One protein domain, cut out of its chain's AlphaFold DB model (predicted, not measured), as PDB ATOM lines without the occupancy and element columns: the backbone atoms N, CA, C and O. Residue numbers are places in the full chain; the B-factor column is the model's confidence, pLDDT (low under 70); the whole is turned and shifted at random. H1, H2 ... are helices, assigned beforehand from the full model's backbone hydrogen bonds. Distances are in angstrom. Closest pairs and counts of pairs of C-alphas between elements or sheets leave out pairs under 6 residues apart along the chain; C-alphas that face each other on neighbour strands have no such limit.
ATOM      1  N   ILE A   4     -13.285  22.076  13.447       69.50
ATOM      2  CA  ILE A   4     -14.022  20.860  13.802       69.50
ATOM      3  C   ILE A   4     -15.355  21.171  14.502       69.50
ATOM      4  O   ILE A   4     -16.353  20.505  14.225       69.50
ATOM      5  N   THR A   5     -15.415  22.187  15.372       66.81
ATOM      6  CA  THR A   5     -16.654  22.526  16.093       66.81
ATOM      7  C   THR A   5     -17.686  23.150  15.162       66.81
ATOM      8  O   THR A   5     -18.858  22.806  15.253       66.81
ATOM      9  N   ILE A   6     -17.252  23.975  14.203       67.00
ATOM     10  CA  ILE A   6     -18.121  24.568  13.171       67.00
ATOM     11  C   ILE A   6     -18.686  23.478  12.249       67.00
ATOM     12  O   ILE A   6     -19.883  23.461  11.956       67.00
ATOM     13  N   VAL A   7     -17.842  22.526  11.833       71.38
ATOM     14  CA  VAL A   7     -18.258  21.390  10.995       71.38
ATOM     15  C   VAL A   7     -19.270  20.502  11.724       71.38
ATOM     16  O   VAL A   7     -20.284  20.139  11.135       71.38
ATOM     17  N   LEU A   8     -19.055  20.198  13.008       70.12
ATOM     18  CA  LEU A   8     -20.010  19.432  13.819       70.12
ATOM     19  C   LEU A   8     -21.345  20.168  13.995       70.12
ATOM     20  O   LEU A   8     -22.403  19.542  13.934       70.12
ATOM     21  N   PHE A   9     -21.307  21.493  14.148       67.19
ATOM     22  CA  PHE A   9     -22.502  22.319  14.309       67.19
ATOM     23  C   PHE A   9     -23.400  22.357  13.080       67.19
ATOM     24  O   PHE A   9     -24.618  22.417  13.211       67.19
ATOM     25  N   LEU A  10     -22.806  22.322  11.887       69.94
ATOM     26  CA  LEU A  10     -23.540  22.271  10.624       69.94
ATOM     27  C   LEU A  10     -23.958  20.837  10.280       69.94
ATOM     28  O   LEU A  10     -25.082  20.609   9.836       69.94
ATOM     29  N   ALA A  11     -23.086  19.854  10.516       76.25
ATOM     30  CA  ALA A  11     -23.332  18.463  10.148       76.25
ATOM     31  C   ALA A  11     -24.427  17.800  11.000       76.25
ATOM     32  O   ALA A  11     -25.270  17.087  10.457       76.25
ATOM     33  N   CYS A  12     -24.462  18.042  12.314       75.81
ATOM     34  CA  CYS A  12     -25.443  17.431  13.219       75.81
ATOM     35  C   CYS A  12     -26.912  17.752  12.874       75.81
ATOM     36  O   CYS A  12     -27.687  16.808  12.696       75.81
ATOM     37  N   PRO A  13     -27.341  19.021  12.729       70.75
ATOM     38  CA  PRO A  13     -28.719  19.329  12.353       70.75
ATOM     39  C   PRO A  13     -29.048  18.822  10.944       70.75
ATOM     40  O   PRO A  13     -30.128  18.271  10.746       70.75
ATOM     41  N   LEU A  14     -28.114  18.903   9.986       78.69
ATOM     42  CA  LEU A  14     -28.314  18.357   8.637       78.69
ATOM     43  C   LEU A  14     -28.553  16.840   8.649       78.69
ATOM     44  O   LEU A  14     -29.446  16.354   7.953       78.69
ATOM     45  N   LEU A  15     -27.817  16.092   9.475       80.75
ATOM     46  CA  LEU A  15     -28.026  14.655   9.657       80.75
ATOM     47  C   LEU A  15     -29.374  14.354  10.325       80.75
ATOM     48  O   LEU A  15     -30.074  13.436   9.895       80.75
ATOM     49  N   ILE A  16     -29.785  15.147  11.318       79.12
ATOM     50  CA  ILE A  16     -31.091  15.004  11.981       79.12
ATOM     51  C   ILE A  16     -32.238  15.253  10.986       79.12
ATOM     52  O   ILE A  16     -33.187  14.465  10.929       79.12
ATOM     53  N   PHE A  17     -32.134  16.283  10.141       76.12
ATOM     54  CA  PHE A  17     -33.115  16.557   9.087       76.12
ATOM     55  C   PHE A  17     -33.129  15.470   8.001       76.12
ATOM     56  O   PHE A  17     -34.208  15.054   7.570       76.12
ATOM     57  N   ALA A  18     -31.967  14.940   7.605       80.44
ATOM     58  CA  ALA A  18     -31.873  13.832   6.652       80.44
ATOM     59  C   ALA A  18     -32.542  12.550   7.188       80.44
ATOM     60  O   ALA A  18     -33.299  11.886   6.474       80.44
ATOM     61  N   VAL A  19     -32.332  12.233   8.470       80.31
ATOM     62  CA  VAL A  19     -32.988  11.110   9.159       80.31
ATOM     63  C   VAL A  19     -34.501  11.338   9.277       80.31
ATOM     64  O   VAL A  19     -35.281  10.420   9.011       80.31
ATOM     65  N   GLY A  20     -34.939  12.564   9.580       73.38
ATOM     66  CA  GLY A  20     -36.354  12.947   9.571       73.38
ATOM     67  C   GLY A  20     -37.022  12.730   8.206       73.38
ATOM     68  O   GLY A  20     -38.096  12.128   8.130       73.38
ATOM     69  N   GLY A  21     -36.354  13.118   7.114       77.69
ATOM     70  CA  GLY A  21     -36.819  12.885   5.742       77.69
ATOM     71  C   GLY A  21     -36.932  11.399   5.377       77.69
ATOM     72  O   GLY A  21     -37.903  10.981   4.739       77.69
ATOM     73  N   LEU A  22     -35.998  10.563   5.845       79.12
ATOM     74  CA  LEU A  22     -36.066   9.106   5.677       79.12
ATOM     75  C   LEU A  22     -37.258   8.486   6.428       79.12
ATOM     76  O   LEU A  22     -37.931   7.602   5.888       79.12
ATOM     77  N   PHE A  23     -37.559   8.954   7.644       77.88
ATOM     78  CA  PHE A  23     -38.738   8.510   8.395       77.88
ATOM     79  C   PHE A  23     -40.052   8.971   7.758       77.88
ATOM     80  O   PHE A  23     -41.010   8.191   7.717       77.88
ATOM     81  N   PHE A  24     -40.078  10.178   7.190       74.62
ATOM     82  CA  PHE A  24     -41.220  10.694   6.437       74.62
ATOM     83  C   PHE A  24     -41.506   9.836   5.194       74.62
ATOM     84  O   PHE A  24     -42.632   9.378   4.998       74.62
ATOM     85  N   LYS A  25     -40.466   9.490   4.420       80.00
ATOM     86  CA  LYS A  25     -40.575   8.596   3.250       80.00
ATOM     87  C   LYS A  25     -41.086   7.194   3.615       80.00
ATOM     88  O   LYS A  25     -41.771   6.561   2.817       80.00
ATOM     89  N   ARG A  26     -40.800   6.716   4.831       84.06
ATOM     90  CA  ARG A  26     -41.281   5.429   5.376       84.06
ATOM     91  C   ARG A  26     -42.661   5.514   6.053       84.06
ATOM     92  O   ARG A  26     -43.048   4.563   6.729       84.06
ATOM     93  N   ARG A  27     -43.397   6.627   5.895       80.44
ATOM     94  CA  ARG A  27     -44.710   6.906   6.520       80.44
ATOM     95  C   ARG A  27     -44.717   6.830   8.057       80.44
ATOM     96  O   ARG A  27     -45.767   6.654   8.669       80.44
ATOM     97  N   ARG A  28     -43.559   6.987   8.710       78.50
ATOM     98  CA  ARG A  28     -43.432   7.032  10.179       78.50
ATOM     99  C   ARG A  28     -43.482   8.478  10.673       78.50
ATOM    100  O   ARG A  28     -42.518   8.998  11.229       78.50
ATOM    101  N   TYR A  29     -44.625   9.121  10.458       76.81
ATOM    102  CA  TYR A  29     -44.854  10.536  10.757       76.81
ATOM    103  C   TYR A  29     -44.539  10.982  12.199       76.81
ATOM    104  O   TYR A  29     -43.905  12.029  12.330       76.81
ATOM    105  N   PRO A  30     -44.876  10.235  13.276       78.31
ATOM    106  CA  PRO A  30     -44.572  10.704  14.634       78.31
ATOM    107  C   PRO A  30     -43.062  10.790  14.905       78.31
ATOM    108  O   PRO A  30     -42.605  11.714  15.569       78.31
ATOM    109  N   LEU A  31     -42.267   9.879  14.331       76.25
ATOM    110  CA  LEU A  31     -40.805   9.893  14.466       76.25
ATOM    111  C   LEU A  31     -40.157  10.986  13.608       76.25
ATOM    112  O   LEU A  31     -39.182  11.600  14.034       76.25
ATOM    113  N   ALA A  32     -40.711  11.257  12.422       74.12
ATOM    114  CA  ALA A  32     -40.248  12.353  11.573       74.12
ATOM    115  C   ALA A  32     -40.465  13.721  12.247       74.12
ATOM    116  O   ALA A  32     -39.570  14.562  12.227       74.12
ATOM    117  N   LEU A  33     -41.617  13.917  12.898       78.50
ATOM    118  CA  LEU A  33     -41.932  15.149  13.624       78.50
ATOM    119  C   LEU A  33     -40.993  15.366  14.823       78.50
ATOM    120  O   LEU A  33     -40.489  16.470  15.018       78.50
ATOM    121  N   LEU A  34     -40.697  14.308  15.581       80.19
ATOM    122  CA  LEU A  34     -39.782  14.369  16.725       80.19
ATOM    123  C   LEU A  34     -38.350  14.728  16.284       80.19
ATOM    124  O   LEU A  34     -37.704  15.570  16.904       80.19
ATOM    125  N   ALA A  35     -37.878  14.160  15.168       76.50
ATOM    126  CA  ALA A  35     -36.573  14.495  14.596       76.50
ATOM    127  C   ALA A  35     -36.486  15.968  14.158       76.50
ATOM    128  O   ALA A  35     -35.510  16.643  14.475       76.50
ATOM    129  N   VAL A  36     -37.521  16.493  13.495       78.00
ATOM    130  CA  VAL A  36     -37.583  17.912  13.101       78.00
ATOM    131  C   VAL A  36     -37.560  18.827  14.326       78.00
ATOM    132  O   VAL A  36     -36.791  19.786  14.355       78.00
ATOM    133  N   MET A  37     -38.334  18.506  15.367       79.31
ATOM    134  CA  MET A  37     -38.339  19.277  16.614       79.31
ATOM    135  C   MET A  37     -36.968  19.266  17.303       79.31
ATOM    136  O   MET A  37     -36.498  20.319  17.727       79.31
ATOM    137  N   MET A  38     -36.278  18.119  17.356       79.62
ATOM    138  CA  MET A  38     -34.912  18.051  17.895       79.62
ATOM    139  C   MET A  38     -33.906  18.849  17.061       79.62
ATOM    140  O   MET A  38     -33.038  19.504  17.633       79.62
ATOM    141  N   GLY A  39     -34.036  18.848  15.731       76.25
ATOM    142  CA  GLY A  39     -33.194  19.657  14.844       76.25
ATOM    143  C   GLY A  39     -33.360  21.160  15.085       76.25
ATOM    144  O   GLY A  39     -32.367  21.879  15.165       76.25
ATOM    145  N   ILE A  40     -34.600  21.625  15.274       78.44
ATOM    146  CA  ILE A  40     -34.899  23.031  15.593       78.44
ATOM    147  C   ILE A  40     -34.340  23.404  16.969       78.44
ATOM    148  O   ILE A  40     -33.669  24.424  17.094       78.44
ATOM    149  N   VAL A  41     -34.557  22.571  17.992       80.56
ATOM    150  CA  VAL A  41     -34.033  22.829  19.345       80.56
ATOM    151  C   VAL A  41     -32.504  22.876  19.341       80.56
ATOM    152  O   VAL A  41     -31.931  23.805  19.902       80.56
ATOM    153  N   ALA A  42     -31.836  21.941  18.662       76.69
ATOM    154  CA  ALA A  42     -30.379  21.936  18.543       76.69
ATOM    155  C   ALA A  42     -29.850  23.182  17.809       76.69
ATOM    156  O   ALA A  42     -28.865  23.772  18.247       76.69
ATOM    157  N   ALA A  43     -30.520  23.616  16.737       74.56
ATOM    158  CA  ALA A  43     -30.146  24.821  16.000       74.56
ATOM    159  C   ALA A  43     -30.335  26.101  16.832       74.56
ATOM    160  O   ALA A  43     -29.485  26.987  16.789       74.56
ATOM    161  N   VAL A  44     -31.414  26.193  17.615       78.06
ATOM    162  CA  VAL A  44     -31.703  27.356  18.471       78.06
ATOM    163  C   VAL A  44     -30.751  27.418  19.664       78.06
ATOM    164  O   VAL A  44     -30.109  28.443  19.876       78.06
ATOM    165  N   VAL A  45     -30.609  26.322  20.417       77.50
ATOM    166  CA  VAL A  45     -29.682  26.241  21.563       77.50
ATOM    167  C   VAL A  45     -28.251  26.474  21.097       77.50
ATOM    168  O   VAL A  45     -27.496  27.214  21.726       77.50
ATOM    169  N   GLY A  46     -27.902  25.896  19.951       72.50
ATOM    170  CA  GLY A  46     -26.618  26.115  19.332       72.50
ATOM    171  C   GLY A  46     -26.390  27.577  18.931       72.50
ATOM    172  O   GLY A  46     -25.381  28.172  19.306       72.50
ATOM    173  N   GLY A  47     -27.329  28.187  18.209       73.06
ATOM    174  CA  GLY A  47     -27.222  29.584  17.790       73.06
ATOM    175  C   GLY A  47     -27.060  30.549  18.968       73.06
ATOM    176  O   GLY A  47     -26.231  31.453  18.903       73.06
ATOM    177  N   ILE A  48     -27.789  30.323  20.066       74.81
ATOM    178  CA  ILE A  48     -27.700  31.147  21.280       74.81
ATOM    179  C   ILE A  48     -26.334  30.980  21.960       74.81
ATOM    180  O   ILE A  48     -25.674  31.981  22.245       74.81
ATOM    181  N   ASN A  49     -25.877  29.743  22.173       74.06
ATOM    182  CA  ASN A  49     -24.592  29.490  22.832       74.06
ATOM    183  C   ASN A  49     -23.408  29.981  21.990       74.06
ATOM    184  O   ASN A  49     -22.517  30.637  22.521       74.06
ATOM    185  N   GLY A  50     -23.431  29.750  20.674       71.50
ATOM    186  CA  GLY A  50     -22.397  30.245  19.764       71.50
ATOM    187  C   GLY A  50     -22.352  31.773  19.699       71.50
ATOM    188  O   GLY A  50     -21.271  32.355  19.679       71.50
ATOM    189  N   PHE A  51     -23.511  32.442  19.733       71.31
ATOM    190  CA  PHE A  51     -23.570  33.903  19.807       71.31
ATOM    191  C   PHE A  51     -23.019  34.435  21.138       71.31
ATOM    192  O   PHE A  51     -22.299  35.432  21.149       71.31
ATOM    193  N   HIS A  52     -23.317  33.767  22.255       71.38
ATOM    194  CA  HIS A  52     -22.793  34.137  23.570       71.38
ATOM    195  C   HIS A  52     -21.276  33.942  23.665       71.38
ATOM    196  O   HIS A  52     -20.593  34.842  24.143       71.38
ATOM    197  N   GLU A  53     -20.741  32.823  23.172       73.94
ATOM    198  CA  GLU A  53     -19.295  32.570  23.131       73.94
ATOM    199  C   GLU A  53     -18.572  33.560  22.217       73.94
ATOM    200  O   GLU A  53     -17.555  34.123  22.610       73.94
ATOM    201  N   MET A  54     -19.119  33.838  21.029       68.19
ATOM    202  CA  MET A  54     -18.536  34.814  20.107       68.19
ATOM    203  C   MET A  54     -18.554  36.226  20.701       68.19
ATOM    204  O   MET A  54     -17.560  36.940  20.617       68.19
ATOM    205  N   LYS A  55     -19.653  36.624  21.355       67.75
ATOM    206  CA  LYS A  55     -19.729  37.904  22.065       67.75
ATOM    207  C   LYS A  55     -18.736  37.958  23.226       67.75
ATOM    208  O   LYS A  55     -18.089  38.982  23.397       67.75
ATOM    209  N   ALA A  56     -18.605  36.885  24.002       69.75
ATOM    210  CA  ALA A  56     -17.657  36.819  25.109       69.75
ATOM    211  C   ALA A  56     -16.204  36.908  24.621       69.75
ATOM    212  O   ALA A  56     -15.434  37.660  25.204       69.75
ATOM    213  N   GLN A  57     -15.861  36.218  23.530       68.56
ATOM    214  CA  GLN A  57     -14.518  36.242  22.949       68.56
ATOM    215  C   GLN A  57     -14.165  37.620  22.366       68.56
ATOM    216  O   GLN A  57     -13.081  38.135  22.608       68.56
ATOM    217  N   VAL A  58     -15.091  38.258  21.641       69.44
ATOM    218  CA  VAL A  58     -14.862  39.611  21.102       69.44
ATOM    219  C   VAL A  58     -14.740  40.634  22.231       69.44
ATOM    220  O   VAL A  58     -13.899  41.524  22.167       69.44
ATOM    221  N   VAL A  59     -15.556  40.508  23.282       70.75
ATOM    222  CA  VAL A  59     -15.454  41.377  24.461       70.75
ATOM    223  C   VAL A  59     -14.138  41.146  25.202       70.75
ATOM    224  O   VAL A  59     -13.537  42.129  25.620       70.75
ATOM    225  N   SER A  60     -13.667  39.899  25.336       70.31
ATOM    226  CA  SER A  60     -12.399  39.608  26.011       70.31
ATOM    227  C   SER A  60     -11.203  40.145  25.230       70.31
ATOM    228  O   SER A  60     -10.399  40.866  25.806       70.31
ATOM    229  N   GLU A  61     -11.125  39.879  23.922       69.19
ATOM    230  CA  GLU A  61     -10.041  40.379  23.063       69.19
ATOM    231  C   GLU A  61     -10.004  41.914  23.053       69.19
ATOM    232  O   GLU A  61      -8.947  42.507  23.252       69.19
ATOM    233  N   TYR A  62     -11.163  42.569  22.927       57.44
ATOM    234  CA  TYR A  62     -11.236  44.032  22.958       57.44
ATOM    235  C   TYR A  62     -10.881  44.610  24.337       57.44
ATOM    236  O   TYR A  62     -10.256  45.664  24.425       57.44
ATOM    237  N   SER A  63     -11.265  43.934  25.427       65.75
ATOM    238  CA  SER A  63     -10.891  44.361  26.780       65.75
ATOM    239  C   SER A  63      -9.399  44.192  27.057       65.75
ATOM    240  O   SER A  63      -8.803  45.071  27.670       65.75
ATOM    241  N   GLU A  64      -8.783  43.118  26.559       72.62
ATOM    242  CA  GLU A  64      -7.344  42.880  26.691       72.62
ATOM    243  C   GLU A  64      -6.530  43.896  25.881       72.62
ATOM    244  O   GLU A  64      -5.519  44.399  26.369       72.62
ATOM    245  N   GLU A  65      -6.980  44.242  24.671       71.38
ATOM    246  CA  GLU A  65      -6.332  45.261  23.838       71.38
ATOM    247  C   GLU A  65      -6.412  46.653  24.483       71.38
ATOM    248  O   GLU A  65      -5.399  47.351  24.573       71.38
ATOM    249  N   LEU A  66      -7.584  47.025  25.014       62.25
ATOM    250  CA  LEU A  66      -7.773  48.291  25.725       62.25
ATOM    251  C   LEU A  66      -6.911  48.366  26.998       62.25
ATOM    252  O   LEU A  66      -6.293  49.399  27.265       62.25
ATOM    253  N   ASP A  67      -6.829  47.273  27.762       82.06
ATOM    254  CA  ASP A  67      -5.986  47.184  28.958       82.06
ATOM    255  C   ASP A  67      -4.491  47.266  28.603       82.06
ATOM    256  O   ASP A  67      -3.720  47.920  29.314       82.06
TER     257      ASP A  67
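What this domain is: This is residues 4 to 67 of the 268 residues of an uncharacterized protein of Selenomonas ruminantium (UniProt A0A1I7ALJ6). Two helices lie side by side as a long helical hairpin of unequal arms, and the far part of the longer one, H2, sticks out alone with residues 51 to 67. The printed part has 64 residues with two named helices, H1 then H2, and no named strand; its class is all helix. It is extended, a rod spanning 60 by 19 by 8 A, with a radius of gyration of the C-alphas of 17.2 A.

Where its parts are: H1 takes residues 4 to 25, 31.1 A long, from C-alpha 4 at (-14.022, 20.860, 13.802). H2 takes residues 29 to 67, 56.4 A long, ending with C-alpha 67 at (-5.986, 47.184, 28.958).

How they stand to each other: H1 and H2 form a hairpin and touch, H2 with residues 29 to 46 alone; their closest C-alphas, of Gly 20 and Ala 32, are 4.4 A apart. They run opposite ways at a shallow tilt of 13 degrees. Every O i to N i+4 pair is within hydrogen-bond range in H2, and 17 of 18 in H1.

The domain as a whole: The C-alphas farthest apart, of Arg 27 and Asp 67, are 60.2 A apart. The printed part has no cut, and the link from H1 to H2 is tight. Mean pLDDT of the printed part is 74.3; 14 residues are under 70, among them 54 to 58.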